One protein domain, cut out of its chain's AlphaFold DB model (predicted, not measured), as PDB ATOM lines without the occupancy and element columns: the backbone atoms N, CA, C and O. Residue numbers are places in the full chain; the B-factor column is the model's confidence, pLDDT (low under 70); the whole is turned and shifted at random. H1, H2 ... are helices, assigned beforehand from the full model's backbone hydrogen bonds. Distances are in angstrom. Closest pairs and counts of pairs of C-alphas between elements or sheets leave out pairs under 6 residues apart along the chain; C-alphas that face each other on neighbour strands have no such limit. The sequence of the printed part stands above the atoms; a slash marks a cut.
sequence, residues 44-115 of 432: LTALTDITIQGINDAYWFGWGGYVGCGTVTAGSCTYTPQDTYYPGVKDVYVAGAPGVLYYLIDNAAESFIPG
ATOM      1  N   LEU A  44      14.889 -23.621  -6.902       38.19
ATOM      2  CA  LEU A  44      15.671 -24.868  -7.020       38.19
ATOM      3  C   LEU A  44      15.687 -25.428  -8.446       38.19
ATOM      4  O   LEU A  44      16.492 -26.306  -8.738       38.19
ATOM      5  N   THR A  45      14.837 -24.910  -9.334       47.06
ATOM      6  CA  THR A  45      14.886 -25.168 -10.781       47.06
ATOM      7  C   THR A  45      16.255 -24.825 -11.384       47.06
ATOM      8  O   THR A  45      16.716 -25.504 -12.287       47.06
ATOM      9  N   ALA A  46      16.970 -23.874 -10.789       50.56
ATOM     10  CA  ALA A  46      18.355 -23.523 -11.090       50.56
ATOM     11  C   ALA A  46      19.341 -24.705 -11.069       50.56
ATOM     12  O   ALA A  46      20.093 -24.959 -12.004       50.56
ATOM     13  N   LEU A  47      19.311 -25.484  -9.982       56.59
ATOM     14  CA  LEU A  47      20.149 -26.674  -9.839       56.59
ATOM     15  C   LEU A  47      19.654 -27.823 -10.722       56.59
ATOM     16  O   LEU A  47      20.391 -28.785 -10.918       56.59
ATOM     17  N   THR A  48      18.422 -27.748 -11.239       67.62
ATOM     18  CA  THR A  48      17.918 -28.752 -12.185       67.62
ATOM     19  C   THR A  48      18.470 -28.563 -13.594       67.62
ATOM     20  O   THR A  48      18.544 -29.550 -14.324       67.62
ATOM     21  N   ASP A  49      18.926 -27.355 -13.940       71.69
ATOM     22  CA  ASP A  49      19.572 -27.080 -15.231       71.69
ATOM     23  C   ASP A  49      21.019 -27.588 -15.271       71.69
ATOM     24  O   ASP A  49      21.558 -27.879 -16.344       71.69
ATOM     25  N   ILE A  50      21.622 -27.820 -14.097       84.44
ATOM     26  CA  ILE A  50      22.869 -28.572 -13.970       84.44
ATOM     27  C   ILE A  50      22.567 -30.056 -14.186       84.44
ATOM     28  O   ILE A  50      22.179 -30.798 -13.281       84.44
ATOM     29  N   THR A  51      22.783 -30.503 -15.415       89.25
ATOM     30  CA  THR A  51      22.604 -31.897 -15.803       89.25
ATOM     31  C   THR A  51      23.949 -32.606 -15.891       89.25
ATOM     32  O   THR A  51      24.984 -32.024 -16.210       89.25
ATOM     33  N   ILE A  52      23.937 -33.916 -15.652       82.75
ATOM     34  CA  ILE A  52      25.115 -34.776 -15.843       82.75
ATOM     35  C   ILE A  52      25.565 -34.729 -17.299       82.75
ATOM     36  O   ILE A  52      26.756 -34.764 -17.582       82.75
ATOM     37  N   GLN A  53      24.599 -34.656 -18.215       89.25
ATOM     38  CA  GLN A  53      24.881 -34.509 -19.628       89.25
ATOM     39  C   GLN A  53      25.607 -33.190 -19.892       89.25
ATOM     40  O   GLN A  53      26.646 -33.225 -20.527       89.25
ATOM     41  N   GLY A  54      25.154 -32.074 -19.317       88.69
ATOM     42  CA  GLY A  54      25.853 -30.795 -19.411       88.69
ATOM     43  C   GLY A  54      27.258 -30.829 -18.805       88.69
ATOM     44  O   GLY A  54      28.188 -30.327 -19.421       88.69
ATOM     45  N   ILE A  55      27.463 -31.519 -17.677       89.00
ATOM     46  CA  ILE A  55      28.808 -31.752 -17.114       89.00
ATOM     47  C   ILE A  55      29.674 -32.566 -18.084       89.00
ATOM     48  O   ILE A  55      30.830 -32.226 -18.323       89.00
ATOM     49  N   ASN A  56      29.139 -33.648 -18.644       90.44
ATOM     50  CA  ASN A  56      29.873 -34.499 -19.575       90.44
ATOM     51  C   ASN A  56      30.198 -33.744 -20.873       90.44
ATOM     52  O   ASN A  56      31.324 -33.811 -21.360       90.44
ATOM     53  N   ASP A  57      29.250 -32.971 -21.392       91.50
ATOM     54  CA  ASP A  57      29.420 -32.176 -22.599       91.50
ATOM     55  C   ASP A  57      30.420 -31.035 -22.362       91.50
ATOM     56  O   ASP A  57      31.345 -30.855 -23.151       91.50
ATOM     57  N   ALA A  58      30.346 -30.353 -21.218       92.19
ATOM     58  CA  ALA A  58      31.327 -29.355 -20.798       92.19
ATOM     59  C   ALA A  58      32.732 -29.951 -20.616       92.19
ATOM     60  O   ALA A  58      33.735 -29.304 -20.913       92.19
ATOM     61  N   TYR A  59      32.830 -31.199 -20.157       91.00
ATOM     62  CA  TYR A  59      34.114 -31.875 -20.018       91.00
ATOM     63  C   TYR A  59      34.715 -32.262 -21.376       91.00
ATOM     64  O   TYR A  59      35.902 -32.036 -21.605       91.00
ATOM     65  N   TRP A  60      33.928 -32.842 -22.284       90.94
ATOM     66  CA  TRP A  60      34.451 -33.390 -23.544       90.94
ATOM     67  C   TRP A  60      34.471 -32.395 -24.700       90.94
ATOM     68  O   TRP A  60      35.395 -32.422 -25.513       90.94
ATOM     69  N   PHE A  61      33.463 -31.534 -24.783       90.56
ATOM     70  CA  PHE A  61      33.270 -30.581 -25.880       90.56
ATOM     71  C   PHE A  61      33.540 -29.139 -25.457       90.56
ATOM     72  O   PHE A  61      33.793 -28.286 -26.305       90.56
ATOM     73  N   GLY A  62      33.582 -28.901 -24.150       89.12
ATOM     74  CA  GLY A  62      33.813 -27.597 -23.571       89.12
ATOM     75  C   GLY A  62      32.541 -26.813 -23.315       89.12
ATOM     76  O   GLY A  62      31.508 -27.044 -23.936       89.12
ATOM     77  N   TRP A  63      32.633 -25.891 -22.361       90.38
ATOM     78  CA  TRP A  63      31.596 -24.904 -22.076       90.38
ATOM     79  C   TRP A  63      32.164 -23.499 -22.253       90.38
ATOM     80  O   TRP A  63      33.363 -23.279 -22.042       90.38
ATOM     81  N   GLY A  64      31.324 -22.577 -22.701       87.06
ATOM     82  CA  GLY A  64      31.730 -21.251 -23.146       87.06
ATOM     83  C   GLY A  64      30.761 -20.683 -24.171       87.06
ATOM     84  O   GLY A  64      29.864 -21.379 -24.652       87.06
ATOM     85  N   GLY A  65      30.987 -19.432 -24.547       78.75
ATOM     86  CA  GLY A  65      30.162 -18.768 -25.538       78.75
ATOM     87  C   GLY A  65      30.862 -17.603 -26.211       78.75
ATOM     88  O   GLY A  65      32.061 -17.639 -26.505       78.75
ATOM     89  N   TYR A  66      30.071 -16.603 -26.581       67.25
ATOM     90  CA  TYR A  66      30.533 -15.515 -27.429       67.25
ATOM     91  C   TYR A  66      31.246 -14.455 -26.594       67.25
ATOM     92  O   TYR A  66      30.619 -13.752 -25.809       67.25
ATOM     93  N   VAL A  67      32.549 -14.300 -26.819       66.62
ATOM     94  CA  VAL A  67      33.335 -13.224 -26.210       66.62
ATOM     95  C   VAL A  67      33.034 -11.917 -26.941       66.62
ATOM     96  O   VAL A  67      33.173 -11.840 -28.163       66.62
ATOM     97  N   GLY A  68      32.608 -10.892 -26.207       62.22
ATOM     98  CA  GLY A  68      32.344  -9.556 -26.736       62.22
ATOM     99  C   GLY A  68      31.002  -9.400 -27.457       62.22
ATOM    100  O   GLY A  68      30.823  -8.463 -28.242       62.22
ATOM    101  N   CYS A  69      30.053 -10.315 -27.236       60.53
ATOM    102  CA  CYS A  69      28.757 -10.324 -27.909       60.53
ATOM    103  C   CYS A  69      27.617 -10.224 -26.892       60.53
ATOM    104  O   CYS A  69      27.105 -11.229 -26.414       60.53
ATOM    105  N   GLY A  70      27.179  -8.998 -26.593       60.09
ATOM    106  CA  GLY A  70      26.119  -8.773 -25.602       60.09
ATOM    107  C   GLY A  70      24.757  -9.372 -25.977       60.09
ATOM    108  O   GLY A  70      23.918  -9.592 -25.112       60.09
ATOM    109  N   THR A  71      24.488  -9.632 -27.262       59.25
ATOM    110  CA  THR A  71      23.247 -10.304 -27.685       59.25
ATOM    111  C   THR A  71      23.427 -10.985 -29.037       59.25
ATOM    112  O   THR A  71      23.875 -10.362 -30.006       59.25
ATOM    113  N   VAL A  72      23.046 -12.263 -29.111       57.72
ATOM    114  CA  VAL A  72      23.049 -13.052 -30.348       57.72
ATOM    115  C   VAL A  72      21.625 -13.107 -30.886       57.72
ATOM    116  O   VAL A  72      20.762 -13.768 -30.312       57.72
ATOM    117  N   THR A  73      21.374 -12.446 -32.017       71.94
ATOM    118  CA  THR A  73      20.088 -12.546 -32.723       71.94
ATOM    119  C   THR A  73      20.301 -13.322 -34.017       71.94
ATOM    120  O   THR A  73      21.102 -12.925 -34.858       71.94
ATOM    121  N   ALA A  74      19.603 -14.452 -34.180       73.75
ATOM    122  CA  ALA A  74      19.702 -15.318 -35.364       73.75
ATOM    123  C   ALA A  74      21.140 -15.782 -35.703       73.75
ATOM    124  O   ALA A  74      21.520 -15.871 -36.870       73.75
ATOM    125  N   GLY A  75      21.954 -16.064 -34.679       68.12
ATOM    126  CA  GLY A  75      23.346 -16.509 -34.846       68.12
ATOM    127  C   GLY A  75      24.318 -15.404 -35.274       68.12
ATOM    128  O   GLY A  75      25.476 -15.692 -35.571       68.12
ATOM    129  N   SER A  76      23.862 -14.149 -35.304       65.50
ATOM    130  CA  SER A  76      24.689 -12.989 -35.614       65.50
ATOM    131  C   SER A  76      24.799 -12.091 -34.383       65.50
ATOM    132  O   SER A  76      23.798 -11.763 -33.744       65.50
ATOM    133  N   CYS A  77      26.025 -11.691 -34.048       66.50
ATOM    134  CA  CYS A  77      26.275 -10.741 -32.969       66.50
ATOM    135  C   CYS A  77      25.808  -9.351 -33.392       66.50
ATOM    136  O   CYS A  77      26.301  -8.800 -34.376       66.50
ATOM    137  N   THR A  78      24.838  -8.805 -32.662       67.75
ATOM    138  CA  THR A  78      24.210  -7.513 -32.981       67.75
ATOM    139  C   THR A  78      24.711  -6.360 -32.113       67.75
ATOM    140  O   THR A  78      24.240  -5.240 -32.278       67.75
ATOM    141  N   TYR A  79      25.663  -6.596 -31.204       62.06
ATOM    142  CA  TYR A  79      26.172  -5.536 -30.338       62.06
ATOM    143  C   TYR A  79      27.153  -4.615 -31.078       62.06
ATOM    144  O   TYR A  79      28.191  -5.047 -31.581       62.06
ATOM    145  N   THR A  80      26.804  -3.329 -31.117       57.00
ATOM    146  CA  THR A  80      27.684  -2.218 -31.487       57.00
ATOM    147  C   THR A  80      27.734  -1.225 -30.325       57.00
ATOM    148  O   THR A  80      26.668  -0.797 -29.880       57.00
ATOM    149  N   PRO A  81      28.925  -0.816 -29.860       57.16
ATOM    150  CA  PRO A  81      30.235  -1.159 -30.413       57.16
ATOM    151  C   PRO A  81      30.607  -2.621 -30.124       57.16
ATOM    152  O   PRO A  81      30.341  -3.124 -29.037       57.16
ATOM    153  N   GLN A  82      31.190  -3.305 -31.120       58.75
ATOM    154  CA  GLN A  82      31.859  -4.585 -30.875       58.75
ATOM    155  C   GLN A  82      32.879  -4.372 -29.758       58.75
ATOM    156  O   GLN A  82      33.488  -3.297 -29.698       58.75
ATOM    157  N   ASP A  83      33.069  -5.378 -28.903       64.38
ATOM    158  CA  ASP A  83      34.150  -5.338 -27.927       64.38
ATOM    159  C   ASP A  83      35.444  -4.930 -28.644       64.38
ATOM    160  O   ASP A  83      35.874  -5.537 -29.629       64.38
ATOM    161  N   THR A  84      36.020  -3.826 -28.172       64.81
ATOM    162  CA  THR A  84      37.196  -3.199 -28.773       64.81
ATOM    163  C   THR A  84      38.403  -4.135 -28.717       64.81
ATOM    164  O   THR A  84      39.315  -4.022 -29.539       64.81
ATOM    165  N   TYR A  85      38.410  -5.079 -27.773       63.50
ATOM    166  CA  TYR A  85      39.524  -5.986 -27.539       63.50
ATOM    167  C   TYR A  85      39.405  -7.313 -28.295       63.50
ATOM    168  O   TYR A  85      40.445  -7.888 -28.640       63.50
ATOM    169  N   TYR A  86      38.184  -7.772 -28.595       63.62
ATOM    170  CA  TYR A  86      37.922  -9.054 -29.266       63.62
ATOM    171  C   TYR A  86      36.859  -8.973 -30.376       63.62
ATOM    172  O   TYR A  86      35.913  -9.766 -30.391       63.62
ATOM    173  N   PRO A  87      37.004  -8.072 -31.366       63.16
ATOM    174  CA  PRO A  87      36.023  -7.968 -32.437       63.16
ATOM    175  C   PRO A  87      35.983  -9.263 -33.266       63.16
ATOM    176  O   PRO A  87      36.949  -9.626 -33.938       63.16
ATOM    177  N   GLY A  88      34.845  -9.962 -33.227       64.75
ATOM    178  CA  GLY A  88      34.571 -11.127 -34.074       64.75
ATOM    179  C   GLY A  88      35.103 -12.471 -33.568       64.75
ATOM    180  O   GLY A  88      35.079 -13.441 -34.331       64.75
ATOM    181  N   VAL A  89      35.559 -12.559 -32.314       68.94
ATOM    182  CA  VAL A  89      35.836 -13.858 -31.688       68.94
ATOM    183  C   VAL A  89      34.509 -14.504 -31.295       68.94
ATOM    184  O   VAL A  89      33.672 -13.899 -30.637       68.94
ATOM    185  N   LYS A  90      34.302 -15.743 -31.730       72.12
ATOM    186  CA  LYS A  90      33.123 -16.543 -31.405       72.12
ATOM    187  C   LYS A  90      33.539 -17.961 -31.056       72.12
ATOM    188  O   LYS A  90      34.632 -18.379 -31.441       72.12
ATOM    189  N   ASP A  91      32.638 -18.679 -30.391       77.12
ATOM    190  CA  ASP A  91      32.759 -20.118 -30.162       77.12
ATOM    191  C   ASP A  91      33.992 -20.477 -29.307       77.12
ATOM    192  O   ASP A  91      34.740 -21.410 -29.619       77.12
ATOM    193  N   VAL A  92      34.246 -19.707 -28.239       80.75
ATOM    194  CA  VAL A  92      35.345 -20.006 -27.315       80.75
ATOM    195  C   VAL A  92      34.839 -20.969 -26.253       80.75
ATOM    196  O   VAL A  92      34.128 -20.583 -25.336       80.75
ATOM    197  N   TYR A  93      35.239 -22.229 -26.381       86.75
ATOM    198  CA  TYR A  93      34.882 -23.289 -25.448       86.75
ATOM    199  C   TYR A  93      36.109 -23.749 -24.673       86.75
ATOM    200  O   TYR A  93      37.174 -23.989 -25.250       86.75
ATOM    201  N   VAL A  94      35.959 -23.910 -23.360       86.31
ATOM    202  CA  VAL A  94      36.982 -24.536 -22.518       86.31
ATOM    203  C   VAL A  94      36.517 -25.937 -22.172       86.31
ATOM    204  O   VAL A  94      35.464 -26.083 -21.571       86.31
ATOM    205  N   ALA A  95      37.292 -26.956 -22.542       90.12
ATOM    206  CA  ALA A  95      37.030 -28.356 -22.209       90.12
ATOM    207  C   ALA A  95      37.746 -28.807 -20.924       90.12
ATOM    208  O   ALA A  95      38.578 -28.096 -20.352       90.12
ATOM    209  N   GLY A  96      37.430 -30.017 -20.469       89.94
ATOM    210  CA  GLY A  96      37.983 -30.645 -19.274       89.94
ATOM    211  C   GLY A  96      37.400 -30.093 -17.973       89.94
ATOM    212  O   GLY A  96      36.311 -29.524 -17.937       89.94
ATOM    213  N   ALA A  97      38.140 -30.253 -16.873       80.12
ATOM    214  CA  ALA A  97      37.711 -29.774 -15.556       80.12
ATOM    215  C   ALA A  97      37.411 -28.257 -15.505       80.12
ATOM    216  O   ALA A  97      36.419 -27.888 -14.876       80.12
ATOM    217  N   PRO A  98      38.181 -27.373 -16.177       83.81
ATOM    218  CA  PRO A  98      37.842 -25.953 -16.229       83.81
ATOM    219  C   PRO A  98      36.523 -25.684 -16.963       83.81
ATOM    220  O   PRO A  98      35.764 -24.832 -16.523       83.81
ATOM    221  N   GLY A  99      36.222 -26.448 -18.019       86.75
ATOM    222  CA  GLY A  99      34.946 -26.383 -18.735       86.75
ATOM    223  C   GLY A  99      33.753 -26.770 -17.878       86.75
ATOM    224  O   GLY A  99      32.757 -26.059 -17.836       86.75
ATOM    225  N   VAL A 100      33.881 -27.866 -17.127       86.69
ATOM    226  CA  VAL A 100      32.854 -28.297 -16.165       86.69
ATOM    227  C   VAL A 100      32.624 -27.240 -15.099       86.69
ATOM    228  O   VAL A 100      31.488 -26.924 -14.770       86.69
ATOM    229  N   LEU A 101      33.699 -26.692 -14.539       82.50
ATOM    230  CA  LEU A 101      33.571 -25.685 -13.499       82.50
ATOM    231  C   LEU A 101      32.935 -24.404 -14.040       82.50
ATOM    232  O   LEU A 101      32.090 -23.813 -13.377       82.50
ATOM    233  N   TYR A 102      33.295 -24.030 -15.264       84.69
ATOM    234  CA  TYR A 102      32.683 -22.926 -15.977       84.69
ATOM    235  C   TYR A 102      31.179 -23.162 -16.205       84.69
ATOM    236  O   TYR A 102      30.381 -22.326 -15.801       84.69
ATOM    237  N   TYR A 103      30.777 -24.344 -16.688       88.88
ATOM    238  CA  TYR A 103      29.373 -24.771 -16.803       88.88
ATOM    239  C   TYR A 103      28.603 -24.663 -15.484       88.88
ATOM    240  O   TYR A 103      27.500 -24.119 -15.443       88.88
ATOM    241  N   LEU A 104      29.178 -25.165 -14.389       87.00
ATOM    242  CA  LEU A 104      28.525 -25.141 -13.080       87.00
ATOM    243  C   LEU A 104      28.301 -23.712 -12.583       87.00
ATOM    244  O   LEU A 104      27.236 -23.419 -12.045       87.00
ATOM    245  N   ILE A 105      29.299 -22.841 -12.751       83.69
ATOM    246  CA  ILE A 105      29.211 -21.445 -12.318       83.69
ATOM    247  C   ILE A 105      28.238 -20.675 -13.212       83.69
ATOM    248  O   ILE A 105      27.437 -19.920 -12.680       83.69
ATOM    249  N   ASP A 106      28.260 -20.905 -14.523       85.31
ATOM    250  CA  ASP A 106      27.375 -20.263 -15.499       85.31
ATOM    251  C   ASP A 106      25.894 -20.549 -15.214       85.31
ATOM    252  O   ASP A 106      25.106 -19.635 -14.976       85.31
ATOM    253  N   ASN A 107      25.539 -21.828 -15.052       84.75
ATOM    254  CA  ASN A 107      24.165 -22.220 -14.724       84.75
ATOM    255  C   ASN A 107      23.750 -21.772 -13.313       84.75
ATOM    256  O   ASN A 107      22.595 -21.403 -13.081       84.75
ATOM    257  N   ALA A 108      24.683 -21.772 -12.355       81.25
ATOM    258  CA  ALA A 108      24.403 -21.263 -11.019       81.25
ATOM    259  C   ALA A 108      24.208 -19.738 -11.015       81.25
ATOM    260  O   ALA A 108      23.319 -19.257 -10.323       81.25
ATOM    261  N   ALA A 109      25.004 -18.973 -11.763       80.69
ATOM    262  CA  ALA A 109      24.980 -17.512 -11.739       80.69
ATOM    263  C   ALA A 109      23.758 -16.929 -12.457       80.69
ATOM    264  O   ALA A 109      23.097 -16.066 -11.878       80.69
ATOM    265  N   GLU A 110      23.382 -17.469 -13.621       77.06
ATOM    266  CA  GLU A 110      22.141 -17.104 -14.334       77.06
ATOM    267  C   GLU A 110      20.902 -17.279 -13.435       77.06
ATOM    268  O   GLU A 110      19.914 -16.548 -13.520       77.06
ATOM    269  N   SER A 111      20.983 -18.217 -12.491       73.44
ATOM    270  CA  SER A 111      19.919 -18.479 -11.526       73.44
ATOM    271  C   SER A 111      19.799 -17.429 -10.421       73.44
ATOM    272  O   SER A 111      18.710 -17.235  -9.876       73.44
ATOM    273  N   PHE A 112      20.901 -16.768 -10.062       71.12
ATOM    274  CA  PHE A 112      20.899 -15.687  -9.072       71.12
ATOM    275  C   PHE A 112      20.681 -14.319  -9.722       71.12
ATOM    276  O   PHE A 112      20.086 -13.439  -9.098       71.12
ATOM    277  N   ILE A 113      21.145 -14.144 -10.960       74.69
ATOM    278  CA  ILE A 113      21.092 -12.892 -11.709       74.69
ATOM    279  C   ILE A 113      20.654 -13.224 -13.148       74.69
ATOM    280  O   ILE A 113      21.492 -13.583 -13.971       74.69
ATOM    281  N   PRO A 114      19.351 -13.125 -13.471       73.69
ATOM    282  CA  PRO A 114      18.863 -13.394 -14.822       73.69
ATOM    283  C   PRO A 114      19.520 -12.469 -15.856       73.69
ATOM    284  O   PRO A 114      19.493 -11.244 -15.696       73.69
ATOM    285  N   GLY A 115      20.070 -13.046 -16.923       69.44
ATOM    286  CA  GLY A 115      20.834 -12.349 -17.959       69.44
ATOM    287  C   GLY A 115      22.323 -12.174 -17.646       69.44
ATOM    288  O   GLY A 115      23.005 -11.445 -18.374       69.44
TER     289      GLY A 115
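AT A GLANCE: This is residues 44 to 115 of the 432 residues of an uncharacterized protein of Mycolicibacterium sp. CH28 (UniProt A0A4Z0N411). One long helix, H3, has two short helices packed on it, H1 on its residues 107 to 111 and H2 reaching its first residue, Gly 96. Between H2 and H3 the 35-residue link runs away from the three helices as a wide loop with no named element, folds back on itself and returns, and this loop makes the longest axis of the domain. The printed part has 72 residues with three named helices, in the order H1, H2, H3, and no named strand; the class is all helix, though under half of the residues, 31 of 72, are in named elements. The whole is only just loose, close to compact, with a radius of gyration of the C-alphas of 13.5 A, and the C-alphas span 36 by 25 by 21 A.

IN THESE COORDINATES: H3, the longest helix, holds residues 96 to 112 and is 24.9 A from first to last C-alpha; C-alpha 96 is at (37.983, -30.645, -19.274) and C-alpha 112 at (20.899, -15.687, -9.072). H2 holds residues 52 to 60 and measures 12.2 A. H1 holds residues 45 to 49 and measures 6.7 A, beginning with C-alpha 45 at (14.886, -25.168, -10.781). Residues 61 to 95 hold no named element.

HOW THE PARTS SIT: H3 and H2 touch, with 15 pairs of C-alphas within 8 A; the closest C-alphas are those of Gly 96 and Tyr 59, 4.1 A apart. H2 and H3 run opposite ways at a steep tilt of 45 degrees, and they form a helical hairpin. H3 touches H1 with residues 107 to 111 alone, and the closest C-alphas of the two, those of Ser 111 and Ala 46, are 5.3 A apart. H1 and H2 are apart. In the loop, residues 72 to 73 pair with residues 76 to 77, antiparallel, in stretches too short to be named strands. In H1 and H2 every O i to N i+4 pair is within hydrogen-bond range, and in H3 12 of 13 are.

THE WHOLE: The two C-alphas farthest apart, those of Leu 44 and Thr 84, are 37.5 A from each other, while the first and last printed C-alphas, of Leu 44 and Gly 115, are 17.4 A apart. The printed part has no cut. The link from H1 to H2, 2 residues, is tight, and that from H2 to H3, 35 residues, is long; the C-alphas of residues 61 to 95 lie 4 to 21 A from the mean of the C-alphas of the printed part. The mean pLDDT of the printed part is 75.0, and the model's confidence is low, under 70, at residues 44 to 48, 66 to 72, 75 to 89 and 115.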